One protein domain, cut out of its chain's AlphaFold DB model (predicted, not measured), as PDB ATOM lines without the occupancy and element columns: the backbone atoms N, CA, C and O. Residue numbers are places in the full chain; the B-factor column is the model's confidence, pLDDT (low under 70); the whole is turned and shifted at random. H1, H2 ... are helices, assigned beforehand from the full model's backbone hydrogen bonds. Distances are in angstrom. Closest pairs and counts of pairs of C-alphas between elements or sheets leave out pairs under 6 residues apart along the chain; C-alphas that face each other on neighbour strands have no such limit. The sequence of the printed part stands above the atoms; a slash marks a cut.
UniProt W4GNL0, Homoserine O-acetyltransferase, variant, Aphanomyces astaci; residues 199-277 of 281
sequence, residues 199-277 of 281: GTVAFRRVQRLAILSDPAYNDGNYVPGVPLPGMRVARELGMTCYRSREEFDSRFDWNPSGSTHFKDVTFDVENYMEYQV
ATOM      1  N   GLY A 199     178.011 226.142 163.054       94.75
ATOM      2  CA  GLY A 199     176.846 225.306 162.732       94.75
ATOM      3  C   GLY A 199     176.770 224.949 161.244       94.75
ATOM      4  O   GLY A 199     176.629 223.780 160.890       94.75
ATOM      5  N   THR A 200     176.980 225.927 160.358       94.12
ATOM      6  CA  THR A 200     177.046 225.688 158.907       94.12
ATOM      7  C   THR A 200     178.246 224.816 158.529       94.12
ATOM      8  O   THR A 200     178.144 223.991 157.619       94.12
ATOM      9  N   VAL A 201     179.384 224.949 159.224       95.62
ATOM     10  CA  VAL A 201     180.548 224.067 159.021       95.62
ATOM     11  C   VAL A 201     180.220 222.624 159.410       95.62
ATOM     12  O   VAL A 201     180.529 221.715 158.635       95.62
ATOM     13  N   ALA A 202     179.579 222.414 160.563       96.75
ATOM     14  CA  ALA A 202     179.160 221.095 161.036       96.75
ATOM     15  C   ALA A 202     178.163 220.445 160.065       96.75
ATOM     16  O   ALA A 202     178.356 219.303 159.656       96.75
ATOM     17  N   PHE A 203     177.167 221.198 159.602       95.62
ATOM     18  CA  PHE A 203     176.210 220.723 158.606       95.62
ATOM     19  C   PHE A 203     176.894 220.319 157.288       95.62
ATOM     20  O   PHE A 203     176.764 219.185 156.821       95.62
ATOM     21  N   ARG A 204     177.722 221.209 156.722       95.62
ATOM     22  CA  ARG A 204     178.469 220.922 155.485       95.62
ATOM     23  C   ARG A 204     179.459 219.771 155.658       95.62
ATOM     24  O   ARG A 204     179.817 219.128 154.674       95.62
ATOM     25  N   ARG A 205     179.940 219.511 156.880       96.88
ATOM     26  CA  ARG A 205     180.776 218.341 157.168       96.88
ATOM     27  C   ARG A 205     180.005 217.048 156.919       96.88
ATOM     28  O   ARG A 205     180.589 216.158 156.314       96.88
ATOM     29  N   VAL A 206     178.752 216.949 157.358       97.56
ATOM     30  CA  VAL A 206     177.927 215.748 157.142       97.56
ATOM     31  C   VAL A 206     177.681 215.532 155.648       97.56
ATOM     32  O   VAL A 206     177.887 214.427 155.160       97.56
ATOM     33  N   GLN A 207     177.373 216.600 154.900       96.62
ATOM     34  CA  GLN A 207     177.241 216.525 153.438       96.62
ATOM     35  C   GLN A 207     178.521 216.003 152.767       96.62
ATOM     36  O   GLN A 207     178.462 215.101 151.938       96.62
ATOM     37  N   ARG A 208     179.694 216.533 153.147       96.56
ATOM     38  CA  ARG A 208     180.974 216.036 152.618       96.56
ATOM     39  C   ARG A 208     181.231 214.593 153.029       96.56
ATOM     40  O   ARG A 208     181.686 213.818 152.203       96.56
ATOM     41  N   LEU A 209     180.956 214.237 154.283       97.50
ATOM     42  CA  LEU A 209     181.188 212.887 154.784       97.50
ATOM     43  C   LEU A 209     180.384 211.859 153.990       97.50
ATOM     44  O   LEU A 209     180.967 210.855 153.618       97.50
ATOM     45  N   ALA A 210     179.116 212.145 153.671       96.88
ATOM     46  CA  ALA A 210     178.282 211.260 152.858       96.88
ATOM     47  C   ALA A 210     178.935 210.915 151.509       96.88
ATOM     48  O   ALA A 210     178.946 209.754 151.112       96.88
ATOM     49  N   ILE A 211     179.534 211.907 150.842       96.06
ATOM     50  CA  ILE A 211     180.247 211.725 149.569       96.06
ATOM     51  C   ILE A 211     181.570 210.983 149.785       96.06
ATOM     52  O   ILE A 211     181.860 210.024 149.084       96.06
ATOM     53  N   LEU A 212     182.373 211.413 150.762       95.75
ATOM     54  CA  LEU A 212     183.710 210.860 151.010       95.75
ATOM     55  C   LEU A 212     183.679 209.413 151.524       95.75
ATOM     56  O   LEU A 212     184.653 208.691 151.341       95.75
ATOM     57  N   SER A 213     182.597 208.994 152.185       96.44
ATOM     58  CA  SER A 213     182.412 207.615 152.652       96.44
ATOM     59  C   SER A 213     181.877 206.670 151.578       96.44
ATOM     60  O   SER A 213     181.762 205.474 151.835       96.44
ATOM     61  N   ASP A 214     181.500 207.190 150.409       96.31
ATOM     62  CA  ASP A 214     181.006 206.374 149.308       96.31
ATOM     63  C   ASP A 214     182.151 205.515 148.735       96.31
ATOM     64  O   ASP A 214     183.153 206.076 148.280       96.31
ATOM     65  N   PRO A 215     182.036 204.171 148.710       94.88
ATOM     66  CA  PRO A 215     183.085 203.306 148.171       94.88
ATOM     67  C   PRO A 215     183.450 203.617 146.714       94.88
ATOM     68  O   PRO A 215     184.579 203.361 146.297       94.88
ATOM     69  N   ALA A 216     182.516 204.181 145.940       95.38
ATOM     70  CA  ALA A 216     182.748 204.554 144.551       95.38
ATOM     71  C   ALA A 216     183.423 205.930 144.389       95.38
ATOM     72  O   ALA A 216     183.876 206.234 143.285       95.38
ATOM     73  N   TYR A 217     183.548 206.747 145.450       95.19
ATOM     74  CA  TYR A 217     184.172 208.078 145.384       95.19
ATOM     75  C   TYR A 217     185.637 208.024 144.930       95.19
ATOM     76  O   TYR A 217     186.081 208.900 144.181       95.19
ATOM     77  N   ASN A 218     186.370 206.987 145.354       95.25
ATOM     78  CA  ASN A 218     187.741 206.691 144.925       95.25
ATOM     79  C   ASN A 218     188.685 207.913 145.003       95.25
ATOM     80  O   ASN A 218     189.353 208.261 144.029       95.25
ATOM     81  N   ASP A 219     188.668 208.634 146.129       94.06
ATOM     82  CA  ASP A 219     189.430 209.878 146.341       94.06
ATOM     83  C   ASP A 219     189.250 210.923 145.221       94.06
ATOM     84  O   ASP A 219     190.184 211.601 144.793       94.06
ATOM     85  N   GLY A 220     188.025 211.040 144.705       93.62
ATOM     86  CA  GLY A 220     187.675 211.932 143.599       93.62
ATOM     87  C   GLY A 220     187.935 211.339 142.209       93.62
ATOM     88  O   GLY A 220     187.666 212.003 141.211       93.62
ATOM     89  N   ASN A 221     188.423 210.097 142.117       94.12
ATOM     90  CA  ASN A 221     188.657 209.356 140.873       94.12
ATOM     91  C   ASN A 221     187.535 208.359 140.549       94.12
ATOM     92  O   ASN A 221     187.796 207.273 140.021       94.12
ATOM     93  N   TYR A 222     186.298 208.730 140.865       93.50
ATOM     94  CA  TYR A 222     185.091 207.973 140.542       93.50
ATOM     95  C   TYR A 222     184.887 207.813 139.025       93.50
ATOM     96  O   TYR A 222     185.504 208.497 138.198       93.50
ATOM     97  N   VAL A 223     184.020 206.868 138.651       91.19
ATOM     98  CA  VAL A 223     183.643 206.621 137.253       91.19
ATOM     99  C   VAL A 223     182.693 207.734 136.788       91.19
ATOM    100  O   VAL A 223     181.632 207.899 137.389       91.19
ATOM    101  N   PRO A 224     183.031 208.503 135.736       86.94
ATOM    102  CA  PRO A 224     182.163 209.573 135.244       86.94
ATOM    103  C   PRO A 224     180.778 209.063 134.828       86.94
ATOM    104  O   PRO A 224     180.666 207.993 134.229       86.94
ATOM    105  N   GLY A 225     179.732 209.844 135.112       85.50
ATOM    106  CA  GLY A 225     178.352 209.512 134.747       85.50
ATOM    107  C   GLY A 225     177.679 208.454 135.628       85.50
ATOM    108  O   GLY A 225     176.489 208.204 135.449       85.50
ATOM    109  N   VAL A 226     178.394 207.860 136.590       86.69
ATOM    110  CA  VAL A 226     177.824 206.921 137.566       86.69
ATOM    111  C   VAL A 226     177.535 207.671 138.868       86.69
ATOM    112  O   VAL A 226     178.484 208.026 139.565       86.69
ATOM    113  N   PRO A 227     176.257 207.910 139.222       84.25
ATOM    114  CA  PRO A 227     175.920 208.714 140.384       84.25
ATOM    115  C   PRO A 227     176.361 208.040 141.684       84.25
ATOM    116  O   PRO A 227     176.036 206.883 141.939       84.25
ATOM    117  N   LEU A 228     177.065 208.793 142.528       90.69
ATOM    118  CA  LEU A 228     177.461 208.363 143.868       90.69
ATOM    119  C   LEU A 228     176.248 208.395 144.817       90.69
ATOM    120  O   LEU A 228     175.683 209.478 145.017       90.69
ATOM    121  N   PRO A 229     175.854 207.277 145.458       91.94
ATOM    122  CA  PRO A 229     174.876 207.288 146.550       91.94
ATOM    123  C   PRO A 229     175.121 208.380 147.605       91.94
ATOM    124  O   PRO A 229     174.180 209.027 148.072       91.94
ATOM    125  N   GLY A 230     176.383 208.662 147.933       94.75
ATOM    126  CA  GLY A 230     176.761 209.729 148.859       94.75
ATOM    127  C   GLY A 230     176.343 211.136 148.410       94.75
ATOM    128  O   GLY A 230     175.986 211.974 149.243       94.75
ATOM    129  N   MET A 231     176.319 211.399 147.098       92.75
ATOM    130  CA  MET A 231     175.854 212.676 146.533       92.75
ATOM    131  C   MET A 231     174.349 212.863 146.715       92.75
ATOM    132  O   MET A 231     173.908 213.975 147.022       92.75
ATOM    133  N   ARG A 232     173.566 211.782 146.591       91.81
ATOM    134  CA  ARG A 232     172.125 211.787 146.879       91.81
ATOM    135  C   ARG A 232     171.864 212.202 148.325       91.81
ATOM    136  O   ARG A 232     171.162 213.182 148.554       91.81
ATOM    137  N   VAL A 233     172.518 211.544 149.283       94.19
ATOM    138  CA  VAL A 233     172.379 211.865 150.715       94.19
ATOM    139  C   VAL A 233     172.791 213.312 151.008       94.19
ATOM    140  O   VAL A 233     172.092 214.034 151.717       94.19
ATOM    141  N   ALA A 234     173.905 213.776 150.434       95.12
ATOM    142  CA  ALA A 234     174.363 215.152 150.612       95.12
ATOM    143  C   ALA A 234     173.351 216.189 150.087       95.12
ATOM    144  O   ALA A 234     173.173 217.250 150.705       95.12
ATOM    145  N   ARG A 235     172.689 215.889 148.961       93.19
ATOM    146  CA  ARG A 235     171.653 216.738 148.363       93.19
ATOM    147  C   ARG A 235     170.377 216.742 149.193       93.19
ATOM    148  O   ARG A 235     169.882 217.829 149.485       93.19
ATOM    149  N   GLU A 236     169.882 215.573 149.585       93.50
ATOM    150  CA  GLU A 236     168.689 215.447 150.425       93.50
ATOM    151  C   GLU A 236     168.887 216.185 151.753       93.50
ATOM    152  O   GLU A 236     168.070 217.030 152.111       93.50
ATOM    153  N   LEU A 237     170.035 216.004 152.415       94.38
ATOM    154  CA  LEU A 237     170.359 216.758 153.626       94.38
ATOM    155  C   LEU A 237     170.336 218.276 153.379       94.38
ATOM    156  O   LEU A 237     169.815 219.027 154.193       94.38
ATOM    157  N   GLY A 238     170.857 218.744 152.239       92.75
ATOM    158  CA  GLY A 238     170.761 220.153 151.838       92.75
ATOM    159  C   GLY A 238     169.315 220.642 151.716       92.75
ATOM    160  O   GLY A 238     168.973 221.716 152.206       92.75
ATOM    161  N   MET A 239     168.447 219.842 151.099       92.50
ATOM    162  CA  MET A 239     167.042 220.198 150.892       92.50
ATOM    163  C   MET A 239     166.279 220.403 152.206       92.50
ATOM    164  O   MET A 239     165.403 221.267 152.248       92.50
ATOM    165  N   THR A 240     166.652 219.707 153.287       91.31
ATOM    166  CA  THR A 240     166.019 219.908 154.602       91.31
ATOM    167  C   THR A 240     166.381 221.242 155.256       91.31
ATOM    168  O   THR A 240     165.711 221.640 156.202       91.31
ATOM    169  N   CYS A 241     167.434 221.935 154.800       89.81
ATOM    170  CA  CYS A 241     167.862 223.220 155.366       89.81
ATOM    171  C   CYS A 241     167.662 224.420 154.426       89.81
ATOM    172  O   CYS A 241     167.961 225.550 154.808       89.81
ATOM    173  N   TYR A 242     167.221 224.199 153.184       91.19
ATOM    174  CA  TYR A 242     166.953 225.280 152.223       91.19
ATOM    175  C   TYR A 242     165.528 225.826 152.303       91.19
ATOM    176  O   TYR A 242     165.246 226.873 151.725       91.19
ATOM    177  N   ARG A 243     164.647 225.117 153.008       90.69
ATOM    178  CA  ARG A 243     163.237 225.449 153.215       90.69
ATOM    179  C   ARG A 243     162.923 225.409 154.702       90.69
ATOM    180  O   ARG A 243     163.638 224.752 155.461       90.69
ATOM    181  N   SER A 244     161.899 226.146 155.119       92.62
ATOM    182  CA  SER A 244     161.518 226.166 156.529       92.62
ATOM    183  C   SER A 244     160.786 224.881 156.901       92.62
ATOM    184  O   SER A 244     160.200 224.208 156.047       92.62
ATOM    185  N   ARG A 245     160.813 224.534 158.189       91.62
ATOM    186  CA  ARG A 245     160.090 223.358 158.672       91.62
ATOM    187  C   ARG A 245     158.585 223.519 158.457       91.62
ATOM    188  O   ARG A 245     157.932 222.582 158.016       91.62
ATOM    189  N   GLU A 246     158.082 224.728 158.671       94.25
ATOM    190  CA  GLU A 246     156.679 225.099 158.489       94.25
ATOM    191  C   GLU A 246     156.227 224.917 157.037       94.25
ATOM    192  O   GLU A 246     155.111 224.471 156.794       94.25
ATOM    193  N   GLU A 247     157.093 225.213 156.059       94.06
ATOM    194  CA  GLU A 247     156.781 224.960 154.652       94.06
ATOM    195  C   GLU A 247     156.595 223.459 154.397       94.06
ATOM    196  O   GLU A 247     155.603 223.067 153.782       94.06
ATOM    197  N   PHE A 248     157.510 222.618 154.893       92.88
ATOM    198  CA  PHE A 248     157.384 221.161 154.777       92.88
ATOM    199  C   PHE A 248     156.094 220.656 155.430       92.88
ATOM    200  O   PHE A 248     155.346 219.931 154.778       92.88
ATOM    201  N   ASP A 249     155.810 221.090 156.659       93.00
ATOM    202  CA  ASP A 249     154.614 220.682 157.407       93.00
ATOM    203  C   ASP A 249     153.313 221.152 156.731       93.00
ATOM    204  O   ASP A 249     152.290 220.483 156.818       93.00
ATOM    205  N   SER A 250     153.340 222.285 156.020       93.94
ATOM    206  CA  SER A 250     152.181 222.773 155.258       93.94
ATOM    207  C   SER A 250     151.966 222.047 153.928       93.94
ATOM    208  O   SER A 250     150.853 222.030 153.400       93.94
ATOM    209  N   ARG A 251     153.038 221.496 153.349       92.62
ATOM    210  CA  ARG A 251     153.046 220.957 151.985       92.62
ATOM    211  C   ARG A 251     152.832 219.448 151.939       92.62
ATOM    212  O   ARG A 251     152.320 218.959 150.934       92.62
ATOM    213  N   PHE A 252     153.258 218.729 152.973       92.12
ATOM    214  CA  PHE A 252     153.242 217.270 153.006       92.12
ATOM    215  C   PHE A 252     152.498 216.768 154.242       92.12
ATOM    216  O   PHE A 252     152.698 217.280 155.339       92.12
ATOM    217  N   ASP A 253     151.661 215.747 154.059       88.00
ATOM    218  CA  ASP A 253     151.011 215.051 155.169       88.00
ATOM    219  C   ASP A 253     152.018 214.114 155.870       88.00
ATOM    220  O   ASP A 253     152.957 213.596 155.261       88.00
ATOM    221  N   TRP A 254     151.810 213.897 157.167       86.00
ATOM    222  CA  TRP A 254     152.500 212.885 157.961       86.00
ATOM    223  C   TRP A 254     151.976 211.471 157.678       86.00
ATOM    224  O   TRP A 254     152.660 210.504 157.988       86.00
ATOM    225  N   ASN A 255     150.776 211.304 157.119       87.62
ATOM    226  CA  ASN A 255     150.256 209.967 156.834       87.62
ATOM    227  C   ASN A 255     151.017 209.294 155.670       87.62
ATOM    228  O   ASN A 255     151.228 209.930 154.637       87.62
ATOM    229  N   PRO A 256     151.405 208.008 155.795       85.69
ATOM    230  CA  PRO A 256     152.059 207.287 154.708       85.69
ATOM    231  C   PRO A 256     151.090 207.054 153.538       85.69
ATOM    232  O   PRO A 256     149.922 206.717 153.739       85.69
ATOM    233  N   SER A 257     151.587 207.180 152.308       82.62
ATOM    234  CA  SER A 257     150.866 206.907 151.058       82.62
ATOM    235  C   SER A 257     150.992 205.450 150.577       82.62
ATOM    236  O   SER A 257     150.450 205.099 149.528       82.62
ATOM    237  N   GLY A 258     151.657 204.572 151.346       77.81
ATOM    238  CA  GLY A 258     151.891 203.168 150.986       77.81
ATOM    239  C   GLY A 258     152.224 202.247 152.169       77.81
ATOM    240  O   GLY A 258     151.582 202.309 153.214       77.81
ATOM    241  N   SER A 259     153.206 201.353 151.983       77.44
ATOM    242  CA  SER A 259     153.773 200.483 153.038       77.44
ATOM    243  C   SER A 259     154.203 201.301 154.275       77.44
ATOM    244  O   SER A 259     154.233 202.521 154.248       77.44
ATOM    245  N   THR A 260     154.554 200.665 155.390       70.19
ATOM    246  CA  THR A 260     155.191 201.361 156.534       70.19
ATOM    247  C   THR A 260     156.583 200.814 156.831       70.19
ATOM    248  O   THR A 260     157.166 201.091 157.879       70.19
ATOM    249  N   HIS A 261     157.109 199.972 155.943       79.50
ATOM    250  CA  HIS A 261     158.432 199.397 156.091       79.50
ATOM    251  C   HIS A 261     159.497 200.391 155.607       79.50
ATOM    252  O   HIS A 261     159.440 200.860 154.482       79.50
ATOM    253  N   PHE A 262     160.513 200.661 156.430       71.94
ATOM    254  CA  PHE A 262     161.511 201.725 156.216       71.94
ATOM    255  C   PHE A 262     162.377 201.609 154.945       71.94
ATOM    256  O   PHE A 262     163.136 202.524 154.641       71.94
ATOM    257  N   LYS A 263     162.354 200.462 154.253       75.56
ATOM    258  CA  LYS A 263     163.053 200.287 152.964       75.56
ATOM    259  C   LYS A 263     162.189 200.643 151.761       75.56
ATOM    260  O   LYS A 263     162.725 200.785 150.667       75.56
ATOM    261  N   ASP A 264     160.887 200.742 151.971       78.00
ATOM    262  CA  ASP A 264     159.947 201.143 150.946       78.00
ATOM    263  C   ASP A 264     159.713 202.645 151.130       78.00
ATOM    264  O   ASP A 264     159.558 203.115 152.259       78.00
ATOM    265  N   VAL A 265     159.716 203.406 150.035       75.56
ATOM    266  CA  VAL A 265     159.367 204.833 150.075       75.56
ATOM    267  C   VAL A 265     157.876 204.950 150.332       75.56
ATOM    268  O   VAL A 265     157.073 204.310 149.647       75.56
ATOM    269  N   THR A 266     157.503 205.717 151.351       83.31
ATOM    270  CA  THR A 266     156.138 205.641 151.897       83.31
ATOM    271  C   THR A 266     155.514 206.984 152.219       83.31
ATOM    272  O   THR A 266     154.311 207.029 152.447       83.31
ATOM    273  N   PHE A 267     156.275 208.078 152.176       88.00
ATOM    274  CA  PHE A 267     155.757 209.424 152.404       88.00
ATOM    275  C   PHE A 267     155.964 210.297 151.169       88.00
ATOM    276  O   PHE A 267     157.011 210.253 150.518       88.00
ATOM    277  N   ASP A 268     155.002 211.171 150.887       88.81
ATOM    278  CA  ASP A 268     155.080 212.091 149.747       88.81
ATOM    279  C   ASP A 268     156.288 213.030 149.840       88.81
ATOM    280  O   ASP A 268     156.875 213.410 148.822       88.81
ATOM    281  N   VAL A 269     156.711 213.359 151.066       90.31
ATOM    282  CA  VAL A 269     157.940 214.119 151.295       90.31
ATOM    283  C   VAL A 269     159.178 213.353 150.824       90.31
ATOM    284  O   VAL A 269     160.051 213.969 150.226       90.31
ATOM    285  N   GLU A 270     159.260 212.032 150.995       89.00
ATOM    286  CA  GLU A 270     160.409 211.236 150.535       89.00
ATOM    287  C   GLU A 270     160.480 211.180 149.002       89.00
ATOM    288  O   GLU A 270     161.551 211.399 148.435       89.00
ATOM    289  N   ASN A 271     159.333 211.022 148.328       87.81
ATOM    290  CA  ASN A 271     159.239 211.127 146.864       87.81
ATOM    291  C   ASN A 271     159.703 212.506 146.368       87.81
ATOM    292  O   ASN A 271     160.421 212.624 145.370       87.81
ATOM    293  N   TYR A 272     159.318 213.571 147.080       89.44
ATOM    294  CA  TYR A 272     159.804 214.914 146.788       89.44
ATOM    295  C   TYR A 272     161.323 215.020 146.962       89.44
ATOM    296  O   TYR A 272     161.977 215.610 146.104       89.44
ATOM    297  N   MET A 273     161.892 214.457 148.032       90.31
ATOM    298  CA  MET A 273     163.337 214.488 148.276       90.31
ATOM    299  C   MET A 273     164.107 213.751 147.178       90.31
ATOM    300  O   MET A 273     165.075 214.308 146.658       90.31
ATOM    301  N   GLU A 274     163.633 212.578 146.754       86.38
ATOM    302  CA  GLU A 274     164.230 211.815 145.652       86.38
ATOM    303  C   GLU A 274     164.182 212.592 144.329       86.38
ATOM    304  O   GLU A 274     165.188 212.686 143.625       86.38
ATOM    305  N   TYR A 275     163.062 213.257 144.031       86.75
ATOM    306  CA  TYR A 275     162.935 214.113 142.847       86.75
ATOM    307  C   TYR A 275     163.920 215.303 142.837       86.75
ATOM    308  O   TYR A 275     164.272 215.814 141.774       86.75
ATOM    309  N   GLN A 276     164.390 215.772 144.000       86.94
ATOM    310  CA  GLN A 276     165.344 216.889 144.102       86.94
ATOM    311  C   GLN A 276     166.811 216.487 143.871       86.94
ATOM    312  O   GLN A 276     167.698 217.356 143.910       86.94
ATOM    313  N   VAL A 277     167.082 215.197 143.666       83.19
ATOM    314  CA  VAL A 277     168.425 214.647 143.477       83.19
ATOM    315  C   VAL A 277     168.795 214.668 141.988       83.19
ATOM    316  O   VAL A 277     168.027 214.183 141.159       83.19
TER     317      VAL A 277
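AT A GLANCE: This is residues 199 to 277 of the 281 residues of the protein "Homoserine O-acetyltransferase, variant" of Aphanomyces astaci (UniProt W4GNL0). A loose string of four helices begins with a helical hairpin, H1 and H2, in which H1 packs on H2 through its residues 206 to 212. Beyond H2 the chain turns through the small helix H3, and a long loop then folds back so that the short helix H4 packs crosswise on the other side of H2, leaving an open arch of H2, H3 and H4. The two long loops, residues 213 to 228 and 252 to 267, lie towards opposite ends of the longest axis. The printed part has 79 residues with four named helices in the order H1, H2, H3, H4 and no named strand, and its class is all helix. It is loose, with a radius of gyration of the C-alphas of 14.7 A and spans of 41 by 31 by 20 A.

IN THESE COORDINATES: H1 runs from residue 199 to 212, 19.8 A from first to last C-alpha, and begins with C-alpha 199 at (176.846, 225.306, 162.732). After residues 213 to 228, H2 takes residues 229 to 242 over 20.5 A, with C-alpha 229 at (174.876, 207.288, 146.550). H3 is residues 245 to 251, and H4 is residues 268 to 275, ending with C-alpha 275 at (162.935, 214.113, 142.847).

HOW THE PARTS SIT: H1 and H2 form a helical hairpin and touch, the closest C-alphas being those of Ile 211 and Gly 230, 4.1 A apart. They run opposite ways at a shallow tilt of 20 degrees, and H1 touches H2 with residues 206 to 212 alone. H2 also touches H4, where the C-alphas of Glu 236 and Met 273 come closest at 5.8 A. These two run opposite ways at a steep tilt of 57 degrees. H2 and H3 meet only through their link. H3 is close to H4 but not clearly touching it, with the closest C-alphas, Phe 248 and Val 269, 7.9 A apart and the lines about perpendicular at 79 degrees. H1 is apart from H3 and from H4. In H3 and H4 every O i to N i+4 pair is within hydrogen-bond range; in H1 and in H2, 9 of 10 are.

THE WHOLE: The C-alphas farthest apart in the domain, those of Asn 221 and Asn 255, are 41.6 A apart. Residues 242 to 247, of which 245 to 247 belong to H3, stand free. The links H1 to H2 and H3 to H4 are long, with 16 residues each, and the link H2 to H3 is tight, with 2 residues. The printed part has no cut. The mean pLDDT of the printed part is 90.3, and no printed residue is under 70.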